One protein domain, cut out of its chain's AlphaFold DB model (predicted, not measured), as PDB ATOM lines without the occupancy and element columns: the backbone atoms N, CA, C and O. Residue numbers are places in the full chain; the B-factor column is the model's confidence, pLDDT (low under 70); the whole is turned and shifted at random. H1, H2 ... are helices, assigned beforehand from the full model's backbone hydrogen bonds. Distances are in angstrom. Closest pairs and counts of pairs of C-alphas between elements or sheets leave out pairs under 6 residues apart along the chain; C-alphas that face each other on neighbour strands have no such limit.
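Overview. This is residues 2 to 57 of the 65 residues of an uncharacterized protein of Firmicutes bacterium ADurb.Bin373 (UniProt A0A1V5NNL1). H2, H3 and H4 spread like a loose fan from one end of the domain, where the short helix H1 sits near the start of H2, the end of H3 and the start of H4. H2 and H3 meet near those ends as an open V, whose far ends are bridged by residues 21 to 28, while H4 runs back along the other side of H3. The printed part has 56 residues with four named helices in the order H1, H2, H3, H4 and no named strand, and its class is all helix. It is compact, with a radius of gyration of the C-alphas of 10.7 A, and its C-alphas span 29 by 24 by 15 A.

Arrangement. H1, residues 2 to 6, is close to but not clearly touching H2, residues 11 to 20; their closest C-alphas, those of Cys 4 and Ser 14, are 5.5 A apart. H1 is also close to but not clearly touching H3, residues 29 to 40, with the C-alphas of Ile 5 and Leu 38 closest at 6.9 A. H1 and H4, residues 46 to 55, only just touch, with 3 pairs of C-alphas within 8 A; the closest are those of Gly 6 and Ile 46, 6.1 A apart. H2 and H3 only just touch, also with 3 pairs within 8 A, and H3 does so with residues 38 to 39 alone. Their closest C-alphas are those of Pro 11 and Asn 39, 5.3 A apart, and they run opposite ways at a steep tilt of 49 degrees. H3 and H4 are close but not clearly touching, with the C-alphas of Leu 37 and Cys 49 closest at 6.8 A. They run opposite ways at a tilt of 36 degrees, only just steep. H2 and H4 are apart. In H1, H2, H3 and H4 every O i to N i+4 pair is within hydrogen-bond range.

Along the chain. H1 begins at C-alpha 2, at (-24.031, 47.123, 29.030), and is 6.0 A long from first to last C-alpha. H2 measures 14.1 A from C-alpha 11, at (-14.700, 56.258, 27.970), to C-alpha 20. H3, the longest helix with 12 residues, measures 16.4 A. H4 measures 14.3 A and ends at C-alpha 55, at (-19.389, 38.914, 14.426).

Size, cuts and confidence. The two C-alphas farthest apart, those of Lys 20 and Ala 55, are 29.5 A apart. The printed part, residues 2 to 57, has no cut. The links from H1 to H2 and from H3 to H4 are tight, the link from H2 to H3 is short with 8 residues, and there is no long link. The mean pLDDT of the printed part is 89.3, and no printed residue is under 70.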
ATOM      1  N   ALA A   2     -22.752  46.770  29.663       85.44
ATOM      2  CA  ALA A   2     -24.031  47.123  29.030       85.44
ATOM      3  C   ALA A   2     -24.577  48.489  29.492       85.44
ATOM      4  O   ALA A   2     -24.920  49.323  28.668       85.44
ATOM      5  N   VAL A   3     -24.533  48.765  30.802       86.25
ATOM      6  CA  VAL A   3     -24.906  50.071  31.381       86.25
ATOM      7  C   VAL A   3     -24.074  51.229  30.815       86.25
ATOM      8  O   VAL A   3     -24.615  52.287  30.533       86.25
ATOM      9  N   CYS A   4     -22.768  51.039  30.619       89.62
ATOM     10  CA  CYS A   4     -21.885  52.087  30.110       89.62
ATOM     11  C   CYS A   4     -22.205  52.452  28.655       89.62
ATOM     12  O   CYS A   4     -22.219  53.633  28.323       89.62
ATOM     13  N   ILE A   5     -22.504  51.450  27.821       88.12
ATOM     14  CA  ILE A   5     -22.903  51.660  26.422       88.12
ATOM     15  C   ILE A   5     -24.335  52.198  26.333       88.12
ATOM     16  O   ILE A   5     -24.577  53.165  25.623       88.12
ATOM     17  N   GLY A   6     -25.277  51.650  27.105       86.50
ATOM     18  CA  GLY A   6     -26.669  52.115  27.109       86.50
ATOM     19  C   GLY A   6     -26.831  53.565  27.576       86.50
ATOM     20  O   GLY A   6     -27.719  54.263  27.102       86.50
ATOM     21  N   LEU A   7     -25.953  54.035  28.467       89.31
ATOM     22  CA  LEU A   7     -25.893  55.435  28.901       89.31
ATOM     23  C   LEU A   7     -24.985  56.311  28.024       89.31
ATOM     24  O   LEU A   7     -24.803  57.487  28.337       89.31
ATOM     25  N   GLN A   8     -24.376  55.741  26.980       90.00
ATOM     26  CA  GLN A   8     -23.401  56.399  26.110       90.00
ATOM     27  C   GLN A   8     -22.320  57.162  26.888       90.00
ATOM     28  O   GLN A   8     -21.939  58.290  26.559       90.00
ATOM     29  N   LEU A   9     -21.828  56.547  27.966       88.06
ATOM     30  CA  LEU A   9     -20.862  57.182  28.850       88.06
ATOM     31  C   LEU A   9     -19.523  57.351  28.146       88.06
ATOM     32  O   LEU A   9     -18.965  56.394  27.607       88.06
ATOM     33  N   ASN A  10     -18.963  58.558  28.256       91.50
ATOM     34  CA  ASN A  10     -17.602  58.835  27.811       91.50
ATOM     35  C   ASN A  10     -16.625  57.767  28.364       91.50
ATOM     36  O   ASN A  10     -16.773  57.370  29.530       91.50
ATOM     37  N   PRO A  11     -15.615  57.333  27.585       90.56
ATOM     38  CA  PRO A  11     -14.700  56.258  27.970       90.56
ATOM     39  C   PRO A  11     -14.078  56.434  29.362       90.56
ATOM     40  O   PRO A  11     -13.928  55.463  30.103       90.56
ATOM     41  N   VAL A  12     -13.791  57.680  29.763       91.38
ATOM     42  CA  VAL A  12     -13.227  58.000  31.083       91.38
ATOM     43  C   VAL A  12     -14.189  57.618  32.212       91.38
ATOM     44  O   VAL A  12     -13.784  56.992  33.193       91.38
ATOM     45  N   PHE A  13     -15.477  57.940  32.069       92.19
ATOM     46  CA  PHE A  13     -16.499  57.591  33.061       92.19
ATOM     47  C   PHE A  13     -16.833  56.102  33.040       92.19
ATOM     48  O   PHE A  13     -17.021  55.498  34.095       92.19
ATOM     49  N   SER A  14     -16.849  55.494  31.855       91.44
ATOM     50  CA  SER A  14     -17.026  54.052  31.695       91.44
ATOM     51  C   SER A  14     -15.931  53.265  32.423       91.44
ATOM     52  O   SER A  14     -16.231  52.337  33.175       91.44
ATOM     53  N   ALA A  15     -14.666  53.670  32.275       90.31
ATOM     54  CA  ALA A  15     -13.536  53.048  32.960       90.31
ATOM     55  C   ALA A  15     -13.617  53.211  34.488       90.31
ATOM     56  O   ALA A  15     -13.401  52.244  35.223       90.31
ATOM     57  N   ASP A  16     -13.971  54.405  34.975       92.38
ATOM     58  CA  ASP A  16     -14.142  54.650  36.410       92.38
ATOM     59  C   ASP A  16     -15.285  53.813  37.003       92.38
ATOM     60  O   ASP A  16     -15.120  53.205  38.062       92.38
ATOM     61  N   MET A  17     -16.413  53.707  36.298       90.94
ATOM     62  CA  MET A  17     -17.549  52.884  36.712       90.94
ATOM     63  C   MET A  17     -17.183  51.398  36.775       90.94
ATOM     64  O   MET A  17     -17.501  50.723  37.755       90.94
ATOM     65  N   ILE A  18     -16.475  50.888  35.765       90.62
ATOM     66  CA  ILE A  18     -16.014  49.495  35.739       90.62
ATOM     67  C   ILE A  18     -15.079  49.227  36.918       90.62
ATOM     68  O   ILE A  18     -15.318  48.283  37.672       90.62
ATOM     69  N   ARG A  19     -14.102  50.110  37.153       90.81
ATOM     70  CA  ARG A  19     -13.197  50.020  38.306       90.81
ATOM     71  C   ARG A  19     -13.958  50.022  39.634       90.81
ATOM     72  O   ARG A  19     -13.696  49.178  40.485       90.81
ATOM     73  N   LYS A  20     -14.917  50.937  39.812       91.94
ATOM     74  CA  LYS A  20     -15.739  51.037  41.031       91.94
ATOM     75  C   LYS A  20     -16.637  49.821  41.249       91.94
ATOM     76  O   LYS A  20     -16.909  49.475  42.390       91.94
ATOM     77  N   SER A  21     -17.059  49.149  40.178       89.81
ATOM     78  CA  SER A  21     -17.838  47.908  40.267       89.81
ATOM     79  C   SER A  21     -17.009  46.675  40.663       89.81
ATOM     80  O   SER A  21     -17.564  45.586  40.766       89.81
ATOM     81  N   GLY A  22     -15.691  46.819  40.850       89.75
ATOM     82  CA  GLY A  22     -14.776  45.709  41.141       89.75
ATOM     83  C   GLY A  22     -14.446  44.838  39.923       89.75
ATOM     84  O   GLY A  22     -13.729  43.847  40.048       89.75
ATOM     85  N   ASN A  23     -14.937  45.209  38.737       87.75
ATOM     86  CA  ASN A  23     -14.649  44.517  37.489       87.75
ATOM     87  C   ASN A  23     -13.350  45.035  36.863       87.75
ATOM     88  O   ASN A  23     -13.010  46.214  36.963       87.75
ATOM     89  N   THR A  24     -12.629  44.150  36.179       86.38
ATOM     90  CA  THR A  24     -11.382  44.484  35.481       86.38
ATOM     91  C   THR A  24     -11.316  43.803  34.121       86.38
ATOM     92  O   THR A  24     -11.781  42.675  33.943       86.38
ATOM     93  N   PHE A  25     -10.705  44.488  33.155       85.88
ATOM     94  CA  PHE A  25     -10.399  43.900  31.858       85.88
ATOM     95  C   PHE A  25      -9.185  42.981  31.973       85.88
ATOM     96  O   PHE A  25      -8.058  43.416  32.189       85.88
ATOM     97  N   ARG A  26      -9.436  41.684  31.842       87.50
ATOM     98  CA  ARG A  26      -8.428  40.655  31.535       87.50
ATOM     99  C   ARG A  26      -7.941  40.761  30.084       87.50
ATOM    100  O   ARG A  26      -8.675  41.247  29.237       87.50
ATOM    101  N   ALA A  27      -6.752  40.238  29.792       85.75
ATOM    102  CA  ALA A  27      -6.188  40.172  28.439       85.75
ATOM    103  C   ALA A  27      -6.761  38.994  27.618       85.75
ATOM    104  O   ALA A  27      -6.019  38.167  27.097       85.75
ATOM    105  N   THR A  28      -8.089  38.879  27.567       89.00
ATOM    106  CA  THR A  28      -8.807  37.916  26.718       89.00
ATOM    107  C   THR A  28      -9.357  38.633  25.486       89.00
ATOM    108  O   THR A  28      -9.646  39.826  25.554       89.00
ATOM    109  N   GLU A  29      -9.535  37.923  24.369       88.19
ATOM    110  CA  GLU A  29     -10.060  38.505  23.119       88.19
ATOM    111  C   GLU A  29     -11.403  39.220  23.331       88.19
ATOM    112  O   GLU A  29     -11.567  40.367  22.923       88.19
ATOM    113  N   GLU A  30     -12.317  38.600  24.081       88.31
ATOM    114  CA  GLU A  30     -13.612  39.193  24.439       88.31
ATOM    115  C   GLU A  30     -13.452  40.545  25.157       88.31
ATOM    116  O   GLU A  30     -14.111  41.529  24.829       88.31
ATOM    117  N   HIS A  31     -12.524  40.633  26.109       89.75
ATOM    118  CA  HIS A  31     -12.295  41.858  26.866       89.75
ATOM    119  C   HIS A  31     -11.570  42.943  26.061       89.75
ATOM    120  O   HIS A  31     -11.782  44.129  26.320       89.75
ATOM    121  N   ILE A  32     -10.751  42.559  25.081       91.06
ATOM    122  CA  ILE A  32     -10.149  43.496  24.123       91.06
ATOM    123  C   ILE A  32     -11.252  44.125  23.268       91.06
ATOM    124  O   ILE A  32     -11.299  45.349  23.127       91.06
ATOM    125  N   ILE A  33     -12.192  43.317  22.771       91.50
ATOM    126  CA  ILE A  33     -13.358  43.809  22.026       91.50
ATOM    127  C   ILE A  33     -14.210  44.717  22.921       91.50
ATOM    128  O   ILE A  33     -14.629  45.794  22.501       91.50
ATOM    129  N   TYR A  34     -14.398  44.356  24.190       90.25
ATOM    130  CA  TYR A  34     -15.102  45.206  25.145       90.25
ATOM    131  C   TYR A  34     -14.442  46.571  25.358       90.25
ATOM    132  O   TYR A  34     -15.129  47.596  25.395       90.25
ATOM    133  N   GLN A  35     -13.115  46.617  25.464       91.25
ATOM    134  CA  GLN A  35     -12.389  47.883  25.536       91.25
ATOM    135  C   GLN A  35     -12.505  48.682  24.238       91.25
ATOM    136  O   GLN A  35     -12.681  49.897  24.299       91.25
ATOM    137  N   MET A  36     -12.444  48.035  23.074       91.75
ATOM    138  CA  MET A  36     -12.647  48.700  21.784       91.75
ATOM    139  C   MET A  36     -14.031  49.355  21.711       91.75
ATOM    140  O   MET A  36     -14.137  50.530  21.355       91.75
ATOM    141  N   LEU A  37     -15.080  48.633  22.109       91.88
ATOM    142  CA  LEU A  37     -16.447  49.149  22.100       91.88
ATOM    143  C   LEU A  37     -16.608  50.356  23.030       91.88
ATOM    144  O   LEU A  37     -17.168  51.369  22.630       91.88
ATOM    145  N   LEU A  38     -16.061  50.295  24.246       90.44
ATOM    146  CA  LEU A  38     -16.156  51.406  25.199       90.44
ATOM    147  C   LEU A  38     -15.334  52.633  24.818       90.44
ATOM    148  O   LEU A  38     -15.667  53.727  25.261       90.44
ATOM    149  N   ASN A  39     -14.263  52.467  24.044       90.25
ATOM    150  CA  ASN A  39     -13.420  53.586  23.630       90.25
ATOM    151  C   ASN A  39     -13.914  54.240  22.338       90.25
ATOM    152  O   ASN A  39     -13.881  55.464  22.235       90.25
ATOM    153  N   SER A  40     -14.383  53.442  21.376       89.00
ATOM    154  CA  SER A  40     -14.651  53.917  20.012       89.00
ATOM    155  C   SER A  40     -16.123  53.861  19.606       89.00
ATOM    156  O   SER A  40     -16.521  54.617  18.728       89.00
ATOM    157  N   TYR A  41     -16.933  53.007  20.238       86.88
ATOM    158  CA  TYR A  41     -18.333  52.754  19.859       86.88
ATOM    159  C   TYR A  41     -19.317  53.034  21.002       86.88
ATOM    160  O   TYR A  41     -20.475  52.633  20.946       86.88
ATOM    161  N   TYR A  42     -18.894  53.745  22.051       85.06
ATOM    162  CA  TYR A  42     -19.753  54.028  23.205       85.06
ATOM    163  C   TYR A  42     -20.963  54.907  22.851       85.06
ATOM    164  O   TYR A  42     -21.919  54.944  23.613       85.06
ATOM    165  N   GLN A  43     -20.924  55.621  21.721       87.12
ATOM    166  CA  GLN A  43     -22.042  56.428  21.218       87.12
ATOM    167  C   GLN A  43     -22.970  55.649  20.279       87.12
ATOM    168  O   GLN A  43     -24.045  56.146  19.948       87.12
ATOM    169  N   ASN A  44     -22.578  54.452  19.846       87.56
ATOM    170  CA  ASN A  44     -23.420  53.609  19.010       87.56
ATOM    171  C   ASN A  44     -24.534  52.983  19.847       87.56
ATOM    172  O   ASN A  44     -24.485  52.934  21.081       87.56
ATOM    173  N   SER A  45     -25.566  52.506  19.163       86.31
ATOM    174  CA  SER A  45     -26.630  51.771  19.825       86.31
ATOM    175  C   SER A  45     -26.105  50.459  20.425       86.31
ATOM    176  O   SER A  45     -25.115  49.873  19.972       86.31
ATOM    177  N   ILE A  46     -26.804  49.961  21.448       86.75
ATOM    178  CA  ILE A  46     -26.505  48.650  22.041       86.75
ATOM    179  C   ILE A  46     -26.623  47.527  20.996       86.75
ATOM    180  O   ILE A  46     -25.882  46.551  21.076       86.75
ATOM    181  N   TYR A  47     -27.510  47.691  20.009       88.31
ATOM    182  CA  TYR A  47     -27.727  46.740  18.922       88.31
ATOM    183  C   TYR A  47     -26.501  46.642  18.013       88.31
ATOM    184  O   TYR A  47     -25.970  45.551  17.844       88.31
ATOM    185  N   GLU A  48     -25.962  47.773  17.550       89.06
ATOM    186  CA  GLU A  48     -24.728  47.789  16.746       89.06
ATOM    187  C   GLU A  48     -23.542  47.185  17.516       89.06
ATOM    188  O   GLU A  48     -22.737  46.431  16.969       89.06
ATOM    189  N   CYS A  49     -23.441  47.466  18.821       89.81
ATOM    190  CA  CYS A  49     -22.410  46.857  19.662       89.81
ATOM    191  C   CYS A  49     -22.587  45.334  19.776       89.81
ATOM    192  O   CYS A  49     -21.599  44.597  19.774       89.81
ATOM    193  N   ASN A  50     -23.830  44.851  19.865       90.94
ATOM    194  CA  ASN A  50     -24.138  43.424  19.885       90.94
ATOM    195  C   ASN A  50     -23.810  42.755  18.546       90.94
ATOM    196  O   ASN A  50     -23.278  41.649  18.563       90.94
ATOM    197  N   GLU A  51     -24.055  43.410  17.410       91.38
ATOM    198  CA  GLU A  51     -23.672  42.894  16.089       91.38
ATOM    199  C   GLU A  51     -22.153  42.712  15.977       91.38
ATOM    200  O   GLU A  51     -21.686  41.655  15.549       91.38
ATOM    201  N   ILE A  52     -21.365  43.687  16.449       90.50
ATOM    202  CA  ILE A  52     -19.897  43.578  16.493       90.50
ATOM    203  C   ILE A  52     -19.465  42.402  17.380       90.50
ATOM    204  O   ILE A  52     -18.555  41.654  17.020       90.50
ATOM    205  N   LEU A  53     -20.116  42.207  18.529       90.00
ATOM    206  CA  LEU A  53     -19.811  41.085  19.420       90.00
ATOM    207  C   LEU A  53     -20.141  39.739  18.779       90.00
ATOM    208  O   LEU A  53     -19.304  38.838  18.810       90.00
ATOM    209  N   GLN A  54     -21.306  39.619  18.147       91.00
ATOM    210  CA  GLN A  54     -21.716  38.400  17.453       91.00
ATOM    211  C   GLN A  54     -20.783  38.074  16.282       91.00
ATOM    212  O   GLN A  54     -20.370  36.924  16.137       91.00
ATOM    213  N   ALA A  55     -20.359  39.081  15.510       91.25
ATOM    214  CA  ALA A  55     -19.389  38.914  14.426       91.25
ATOM    215  C   ALA A  55     -18.025  38.379  14.910       91.25
ATOM    216  O   ALA A  55     -17.307  37.735  14.149       91.25
ATOM    217  N   ASN A  56     -17.686  38.604  16.183       88.56
ATOM    218  CA  ASN A  56     -16.465  38.110  16.822       88.56
ATOM    219  C   ASN A  56     -16.705  36.883  17.727       88.56
ATOM    220  O   ASN A  56     -15.874  36.579  18.580       88.56
ATOM    221  N   ASN A  57     -17.830  36.171  17.571       87.62
ATOM    222  CA  ASN A  57     -18.216  35.009  18.391       87.62
ATOM    223  C   ASN A  57     -18.292  35.295  19.910       87.62
ATOM    224  O   ASN A  57     -18.184  34.383  20.732       87.62
TER     225      ASN A  57